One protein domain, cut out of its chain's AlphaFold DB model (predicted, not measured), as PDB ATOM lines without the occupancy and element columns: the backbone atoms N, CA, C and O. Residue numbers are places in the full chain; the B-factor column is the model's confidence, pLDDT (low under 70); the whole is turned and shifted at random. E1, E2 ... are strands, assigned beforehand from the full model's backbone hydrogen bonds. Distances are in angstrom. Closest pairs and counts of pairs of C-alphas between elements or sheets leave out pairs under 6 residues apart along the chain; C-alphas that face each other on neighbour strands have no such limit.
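Overview. This is residues 522 to 585 of the 602 residues of an uncharacterized protein of Ruminococcus sp. AF45-4BH (UniProt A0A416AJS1). A small antiparallel sheet, E3 - E2 - E5, sits near the middle of an elongated domain, with the two-stranded antiparallel ribbon E1 - E4 toward one end and the loop of residues 569 to 581 reaching to the other. Residues 552 to 565 lead back from the ribbon's end to E5, and the short strand E6 lies off to one side. The printed part has 64 residues, with no named helix and six named strands, E1 to E6 in chain order; the class is all strand, though under half of the residues, 26, are in named elements. It is only just compact, close to loose, with a radius of gyration of the C-alphas of 12.7 A and spans of 44 by 27 by 17 A.

Along the chain. Find C-alpha 532 at (164.784, 113.188, 11.191); from there E2, residues 532 to 536, runs 13.4 A. E3 is residues 539 to 542, 10.2 A, and E5 is residues 566 to 568. Look for E1, residues 522 to 526, from (144.271, 108.702, 12.070), 12.9 A long, and E4, residues 546 to 551, 17.4 A. E6, residues 582 to 584, ends at (153.007, 103.723, 21.239).

Arrangement. E2 is the inner strand; its hairpin with E3 has N 534 and O 541 2.8 A apart, within hydrogen-bond range. On E5, N 567 is 2.8 A from O 533 of E2, also within range. In the other sheet, E1 and E4 are antiparallel at 154 degrees, with N 523 and O 548 2.9 A apart, within range. E3 and E4 meet only through their link. E6 pairs with no named strand, but E1 and E6 are near each other.

Size, cuts and confidence. The farthest C-alphas, Gly 553 and Trp 573, are 44.2 A apart. The printed part has no cut; the links E4 to E5 and E5 to E6 are long. Confidence is under 70 at residues 528 to 530, 569 to 578 and 584 to 585.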
ATOM      1  N   VAL A 522     143.195 107.854  12.595       83.19
ATOM      2  CA  VAL A 522     144.271 108.702  12.070       83.19
ATOM      3  C   VAL A 522     145.566 108.290  12.753       83.19
ATOM      4  O   VAL A 522     145.721 108.505  13.956       83.19
ATOM      5  N   PHE A 523     146.482 107.709  11.988       81.19
ATOM      6  CA  PHE A 523     147.827 107.359  12.430       81.19
ATOM      7  C   PHE A 523     148.736 108.574  12.262       81.19
ATOM      8  O   PHE A 523     148.802 109.138  11.169       81.19
ATOM      9  N   LYS A 524     149.433 108.982  13.325       83.25
ATOM     10  CA  LYS A 524     150.397 110.093  13.328       83.25
ATOM     11  C   LYS A 524     151.761 109.611  13.804       83.25
ATOM     12  O   LYS A 524     151.859 108.949  14.838       83.25
ATOM     13  N   PHE A 525     152.803 109.974  13.063       82.31
ATOM     14  CA  PHE A 525     154.169 109.517  13.302       82.31
ATOM     15  C   PHE A 525     155.046 110.688  13.744       82.31
ATOM     16  O   PHE A 525     155.286 111.620  12.979       82.31
ATOM     17  N   HIS A 526     155.511 110.634  14.990       80.12
ATOM     18  CA  HIS A 526     156.258 111.689  15.663       80.12
ATOM     19  C   HIS A 526     157.747 111.322  15.747       80.12
ATOM     20  O   HIS A 526     158.144 110.373  16.428       80.12
ATOM     21  N   LEU A 527     158.583 112.095  15.055       76.38
ATOM     22  CA  LEU A 527     160.041 111.994  15.089       76.38
ATOM     23  C   LEU A 527     160.574 112.809  16.278       76.38
ATOM     24  O   LEU A 527     160.440 114.032  16.294       76.38
ATOM     25  N   ASN A 528     161.167 112.127  17.262       63.06
ATOM     26  CA  ASN A 528     161.423 112.666  18.607       63.06
ATOM     27  C   ASN A 528     162.203 113.996  18.649       63.06
ATOM     28  O   ASN A 528     161.870 114.861  19.453       63.06
ATOM     29  N   ASP A 529     163.219 114.155  17.796       63.66
ATOM     30  CA  ASP A 529     164.254 115.193  17.948       63.66
ATOM     31  C   ASP A 529     164.346 116.166  16.755       63.66
ATOM     32  O   ASP A 529     165.354 116.849  16.578       63.66
ATOM     33  N   GLY A 530     163.329 116.207  15.882       61.66
ATOM     34  CA  GLY A 530     163.216 117.152  14.753       61.66
ATOM     35  C   GLY A 530     164.190 116.955  13.575       61.66
ATOM     36  O   GLY A 530     163.808 117.196  12.434       61.66
ATOM     37  N   ASN A 531     165.404 116.451  13.819       70.00
ATOM     38  CA  ASN A 531     166.481 116.241  12.833       70.00
ATOM     39  C   ASN A 531     166.317 114.985  11.946       70.00
ATOM     40  O   ASN A 531     167.242 114.600  11.227       70.00
ATOM     41  N   GLY A 532     165.155 114.333  12.020       76.69
ATOM     42  CA  GLY A 532     164.784 113.188  11.191       76.69
ATOM     43  C   GLY A 532     163.711 113.542  10.160       76.69
ATOM     44  O   GLY A 532     162.978 114.524  10.303       76.69
ATOM     45  N   SER A 533     163.571 112.694   9.146       85.38
ATOM     46  CA  SER A 533     162.495 112.758   8.157       85.38
ATOM     47  C   SER A 533     162.000 111.367   7.750       85.38
ATOM     48  O   SER A 533     162.734 110.389   7.843       85.38
ATOM     49  N   ILE A 534     160.749 111.287   7.300       86.44
ATOM     50  CA  ILE A 534     160.119 110.100   6.709       86.44
ATOM     51  C   ILE A 534     160.034 110.321   5.195       86.44
ATOM     52  O   ILE A 534     159.546 111.366   4.762       86.44
ATOM     53  N   GLN A 535     160.482 109.356   4.397       87.50
ATOM     54  CA  GLN A 535     160.491 109.400   2.935       87.50
ATOM     55  C   GLN A 535     159.597 108.297   2.361       87.50
ATOM     56  O   GLN A 535     160.044 107.172   2.162       87.50
ATOM     57  N   ILE A 536     158.330 108.625   2.087       83.69
ATOM     58  CA  ILE A 536     157.317 107.682   1.580       83.69
ATOM     59  C   ILE A 536     156.711 108.239   0.293       83.69
ATOM     60  O   ILE A 536     156.399 109.428   0.204       83.69
ATOM     61  N   GLY A 537     156.546 107.387  -0.724       82.31
ATOM     62  CA  GLY A 537     155.923 107.770  -1.999       82.31
ATOM     63  C   GLY A 537     156.626 108.934  -2.715       82.31
ATOM     64  O   GLY A 537     155.964 109.753  -3.350       82.31
ATOM     65  N   GLY A 538     157.949 109.058  -2.555       83.31
ATOM     66  CA  GLY A 538     158.751 110.153  -3.113       83.31
ATOM     67  C   GLY A 538     158.604 111.506  -2.400       83.31
ATOM     68  O   GLY A 538     159.104 112.507  -2.905       83.31
ATOM     69  N   LYS A 539     157.930 111.563  -1.241       87.25
ATOM     70  CA  LYS A 539     157.748 112.785  -0.441       87.25
ATOM     71  C   LYS A 539     158.492 112.689   0.888       87.25
ATOM     72  O   LYS A 539     158.410 111.672   1.571       87.25
ATOM     73  N   THR A 540     159.156 113.779   1.266       87.44
ATOM     74  CA  THR A 540     159.863 113.920   2.546       87.44
ATOM     75  C   THR A 540     158.989 114.663   3.556       87.44
ATOM     76  O   THR A 540     158.540 115.776   3.291       87.44
ATOM     77  N   TYR A 541     158.788 114.068   4.729       86.38
ATOM     78  CA  TYR A 541     157.991 114.599   5.836       86.38
ATOM     79  C   TYR A 541     158.871 114.763   7.080       86.38
ATOM     80  O   TYR A 541     159.638 113.866   7.412       86.38
ATOM     81  N   THR A 542     158.753 115.877   7.799       82.12
ATOM     82  CA  THR A 542     159.549 116.178   9.006       82.12
ATOM     83  C   THR A 542     158.686 116.255  10.267       82.12
ATOM     84  O   THR A 542     157.471 116.454  10.193       82.12
ATOM     85  N   GLY A 543     159.307 116.109  11.442       75.62
ATOM     86  CA  GLY A 543     158.651 116.285  12.741       75.62
ATOM     87  C   GLY A 543     157.476 115.329  12.971       75.62
ATOM     88  O   GLY A 543     157.680 114.164  13.288       75.62
ATOM     89  N   SER A 544     156.246 115.840  12.857       71.69
ATOM     90  CA  SER A 544     154.991 115.075  13.022       71.69
ATOM     91  C   SER A 544     154.088 115.128  11.778       71.69
ATOM     92  O   SER A 544     152.894 114.846  11.860       71.69
ATOM     93  N   ASN A 545     154.638 115.538  10.629       82.88
ATOM     94  CA  ASN A 545     153.862 115.873   9.431       82.88
ATOM     95  C   ASN A 545     153.455 114.653   8.584       82.88
ATOM     96  O   ASN A 545     152.705 114.813   7.623       82.88
ATOM     97  N   TYR A 546     153.937 113.447   8.910       87.25
ATOM     98  CA  TYR A 546     153.441 112.220   8.288       87.25
ATOM     99  C   TYR A 546     152.262 111.652   9.083       87.25
ATOM    100  O   TYR A 546     152.398 111.240  10.240       87.25
ATOM    101  N   SER A 547     151.103 111.607   8.433       87.50
ATOM    102  CA  SER A 547     149.901 110.974   8.964       87.50
ATOM    103  C   SER A 547     149.019 110.446   7.842       87.50
ATOM    104  O   SER A 547     148.971 111.043   6.765       87.50
ATOM    105  N   PHE A 548     148.271 109.379   8.113       86.56
ATOM    106  CA  PHE A 548     147.253 108.850   7.208       86.56
ATOM    107  C   PHE A 548     146.025 108.363   7.982       86.56
ATOM    108  O   PHE A 548     146.101 108.054   9.172       86.56
ATOM    109  N   THR A 549     144.894 108.267   7.287       85.69
ATOM    110  CA  THR A 549     143.665 107.657   7.809       85.69
ATOM    111  C   THR A 549     143.507 106.251   7.235       85.69
ATOM    112  O   THR A 549     143.804 106.035   6.060       85.69
ATOM    113  N   ALA A 550     143.027 105.313   8.051       83.75
ATOM    114  CA  ALA A 550     142.608 103.981   7.618       83.75
ATOM    115  C   ALA A 550     141.380 103.509   8.417       83.75
ATOM    116  O   ALA A 550     141.218 103.866   9.590       83.75
ATOM    117  N   LYS A 551     140.513 102.712   7.792       86.12
ATOM    118  CA  LYS A 551     139.373 102.044   8.433       86.12
ATOM    119  C   LYS A 551     139.821 100.841   9.273       86.12
ATOM    120  O   LYS A 551     140.871 100.245   9.043       86.12
ATOM    121  N   TYR A 552     138.994 100.440  10.236       84.19
ATOM    122  CA  TYR A 552     139.225  99.235  11.035       84.19
ATOM    123  C   TYR A 552     139.371  97.973  10.161       84.19
ATOM    124  O   TYR A 552     138.466  97.636   9.397       84.19
ATOM    125  N   GLY A 553     140.492  97.258  10.290       80.62
ATOM    126  CA  GLY A 553     140.795  96.065   9.489       80.62
ATOM    127  C   GLY A 553     141.271  96.344   8.056       80.62
ATOM    128  O   GLY A 553     141.403  95.411   7.271       80.62
ATOM    129  N   GLU A 554     141.528  97.604   7.696       84.75
ATOM    130  CA  GLU A 554     142.176  97.971   6.434       84.75
ATOM    131  C   GLU A 554     143.685  97.654   6.490       84.75
ATOM    132  O   GLU A 554     144.331  97.841   7.523       84.75
ATOM    133  N   ALA A 555     144.276  97.189   5.386       82.75
ATOM    134  CA  ALA A 555     145.707  96.890   5.329       82.75
ATOM    135  C   ALA A 555     146.546  98.183   5.277       82.75
ATOM    136  O   ALA A 555     146.474  98.947   4.314       82.75
ATOM    137  N   ILE A 556     147.358  98.437   6.310       81.88
ATOM    138  CA  ILE A 556     148.151  99.677   6.448       81.88
ATOM    139  C   ILE A 556     149.654  99.518   6.171       81.88
ATOM    140  O   ILE A 556     150.377 100.504   6.257       81.88
ATOM    141  N   ALA A 557     150.128  98.311   5.836       81.06
ATOM    142  CA  ALA A 557     151.557  98.006   5.696       81.06
ATOM    143  C   ALA A 557     152.281  98.942   4.709       81.06
ATOM    144  O   ALA A 557     153.288  99.537   5.069       81.06
ATOM    145  N   ASP A 558     151.706  99.173   3.525       81.38
ATOM    146  CA  ASP A 558     152.297 100.011   2.463       81.38
ATOM    147  C   ASP A 558     152.260 101.529   2.766       81.38
ATOM    148  O   ASP A 558     152.661 102.354   1.947       81.38
ATOM    149  N   ARG A 559     151.740 101.911   3.940       83.75
ATOM    150  CA  ARG A 559     151.736 103.278   4.492       83.75
ATOM    151  C   ARG A 559     152.492 103.367   5.822       83.75
ATOM    152  O   ARG A 559     152.554 104.437   6.420       83.75
ATOM    153  N   TRP A 560     153.026 102.258   6.327       83.88
ATOM    154  CA  TRP A 560     153.680 102.203   7.628       83.88
ATOM    155  C   TRP A 560     155.187 102.468   7.477       83.88
ATOM    156  O   TRP A 560     155.868 101.622   6.901       83.88
ATOM    157  N   PRO A 561     155.740 103.579   8.011       84.38
ATOM    158  CA  PRO A 561     157.128 103.955   7.756       84.38
ATOM    159  C   PRO A 561     158.124 102.886   8.210       84.38
ATOM    160  O   PRO A 561     158.253 102.603   9.410       84.38
ATOM    161  N   ALA A 562     158.841 102.320   7.244       82.00
ATOM    162  CA  ALA A 562     159.895 101.340   7.452       82.00
ATOM    163  C   ALA A 562     161.233 102.011   7.810       82.00
ATOM    164  O   ALA A 562     161.463 103.192   7.553       82.00
ATOM    165  N   GLY A 563     162.165 101.255   8.400       78.50
ATOM    166  CA  GLY A 563     163.426 101.820   8.907       78.50
ATOM    167  C   GLY A 563     164.364 102.401   7.844       78.50
ATOM    168  O   GLY A 563     165.187 103.247   8.164       78.50
ATOM    169  N   ASN A 564     164.221 101.986   6.584       79.62
ATOM    170  CA  ASN A 564     164.908 102.562   5.424       79.62
ATOM    171  C   ASN A 564     164.257 103.863   4.917       79.62
ATOM    172  O   ASN A 564     164.908 104.644   4.228       79.62
ATOM    173  N   GLU A 565     162.989 104.100   5.251       82.62
ATOM    174  CA  GLU A 565     162.246 105.317   4.903       82.62
ATOM    175  C   GLU A 565     162.439 106.416   5.960       82.62
ATOM    176  O   GLU A 565     162.188 107.586   5.683       82.62
ATOM    177  N   VAL A 566     162.912 106.070   7.162       82.94
ATOM    178  CA  VAL A 566     163.230 107.030   8.227       82.94
ATOM    179  C   VAL A 566     164.704 107.434   8.152       82.94
ATOM    180  O   VAL A 566     165.594 106.697   8.570       82.94
ATOM    181  N   GLN A 567     164.954 108.633   7.633       79.44
ATOM    182  CA  GLN A 567     166.284 109.200   7.411       79.44
ATOM    183  C   GLN A 567     166.638 110.229   8.492       79.44
ATOM    184  O   GLN A 567     165.792 111.032   8.884       79.44
ATOM    185  N   TYR A 568     167.895 110.252   8.937       74.88
ATOM    186  CA  TYR A 568     168.410 111.221   9.911       74.88
ATOM    187  C   TYR A 568     169.599 111.999   9.356       74.88
ATOM    188  O   TYR A 568     170.518 111.424   8.776       74.88
ATOM    189  N   ASN A 569     169.617 113.309   9.606       68.50
ATOM    190  CA  ASN A 569     170.792 114.125   9.337       68.50
ATOM    191  C   ASN A 569     171.835 113.874  10.436       68.50
ATOM    192  O   ASN A 569     171.629 114.255  11.590       68.50
ATOM    193  N   ASN A 570     172.952 113.234  10.080       61.91
ATOM    194  CA  ASN A 570     174.071 113.020  10.998       61.91
ATOM    195  C   ASN A 570     174.563 114.349  11.582       61.91
ATOM    196  O   ASN A 570     174.792 115.319  10.856       61.91
ATOM    197  N   SER A 571     174.764 114.386  12.900       56.38
ATOM    198  CA  SER A 571     175.285 115.584  13.553       56.38
ATOM    199  C   SER A 571     176.761 115.790  13.203       56.38
ATOM    200  O   SER A 571     177.536 114.834  13.131       56.38
ATOM    201  N   GLY A 572     177.189 117.051  13.073       55.47
ATOM    202  CA  GLY A 572     178.601 117.412  12.850       55.47
ATOM    203  C   GLY A 572     179.563 117.002  13.979       55.47
ATOM    204  O   GLY A 572     180.759 117.242  13.880       55.47
ATOM    205  N   TRP A 573     179.045 116.369  15.036       55.75
ATOM    206  CA  TRP A 573     179.776 115.847  16.191       55.75
ATOM    207  C   TRP A 573     180.014 114.324  16.120       55.75
ATOM    208  O   TRP A 573     180.447 113.730  17.103       55.75
ATOM    209  N   GLY A 574     179.725 113.681  14.981       53.72
ATOM    210  CA  GLY A 574     180.091 112.283  14.704       53.72
ATOM    211  C   GLY A 574     179.107 111.214  15.195       53.72
ATOM    212  O   GLY A 574     179.417 110.025  15.122       53.72
ATOM    213  N   TRP A 575     177.921 111.599  15.676       57.31
ATOM    214  CA  TRP A 575     176.904 110.648  16.138       57.31
ATOM    215  C   TRP A 575     175.986 110.214  14.989       57.31
ATOM    216  O   TRP A 575     175.174 111.007  14.506       57.31
ATOM    217  N   ASN A 576     176.093 108.941  14.596       61.31
ATOM    218  CA  ASN A 576     175.177 108.291  13.658       61.31
ATOM    219  C   ASN A 576     173.885 107.873  14.374       61.31
ATOM    220  O   ASN A 576     173.931 107.095  15.330       61.31
ATOM    221  N   TRP A 577     172.738 108.334  13.876       65.19
ATOM    222  CA  TRP A 577     171.414 107.940  14.369       65.19
ATOM    223  C   TRP A 577     170.815 106.859  13.468       65.19
ATOM    224  O   TRP A 577     170.942 106.925  12.247       65.19
ATOM    225  N   TYR A 578     170.153 105.862  14.059       66.88
ATOM    226  CA  TYR A 578     169.498 104.777  13.329       66.88
ATOM    227  C   TYR A 578     168.088 104.530  13.870       66.88
ATOM    228  O   TYR A 578     167.831 104.654  15.069       66.88
ATOM    229  N   PHE A 579     167.161 104.171  12.983       74.44
ATOM    230  CA  PHE A 579     165.784 103.880  13.362       74.44
ATOM    231  C   PHE A 579     165.685 102.547  14.121       74.44
ATOM    232  O   PHE A 579     166.051 101.495  13.601       74.44
ATOM    233  N   ASN A 580     165.146 102.590  15.344       70.50
ATOM    234  CA  ASN A 580     165.022 101.438  16.251       70.50
ATOM    235  C   ASN A 580     163.548 101.042  16.518       70.50
ATOM    236  O   ASN A 580     163.212 100.500  17.572       70.50
ATOM    237  N   GLY A 581     162.653 101.346  15.571       73.56
ATOM    238  CA  GLY A 581     161.225 101.025  15.648       73.56
ATOM    239  C   GLY A 581     160.331 102.129  16.226       73.56
ATOM    240  O   GLY A 581     160.777 103.056  16.908       73.56
ATOM    241  N   TRP A 582     159.030 101.988  15.958       76.06
ATOM    242  CA  TRP A 582     157.961 102.815  16.520       76.06
ATOM    243  C   TRP A 582     157.523 102.304  17.902       76.06
ATOM    244  O   TRP A 582     157.506 101.099  18.167       76.06
ATOM    245  N   LYS A 583     157.130 103.226  18.782       71.88
ATOM    246  CA  LYS A 583     156.595 102.987  20.126       71.88
ATOM    247  C   LYS A 583     155.254 103.713  20.272       71.88
ATOM    248  O   LYS A 583     155.108 104.843  19.814       71.88
ATOM    249  N   GLY A 584     154.290 103.088  20.945       64.44
ATOM    250  CA  GLY A 584     153.007 103.723  21.239       64.44
ATOM    251  C   GLY A 584     153.158 104.959  22.128       64.44
ATOM    252  O   GLY A 584     153.971 104.973  23.063       64.44
ATOM    253  N   GLY A 585     152.355 105.982  21.840       59.41
ATOM    254  CA  GLY A 585     152.019 107.043  22.779       59.41
ATOM    255  C   GLY A 585     151.199 106.526  23.964       59.41
ATOM    256  O   GLY A 585     150.887 105.340  24.074       59.41
TER     257      GLY A 585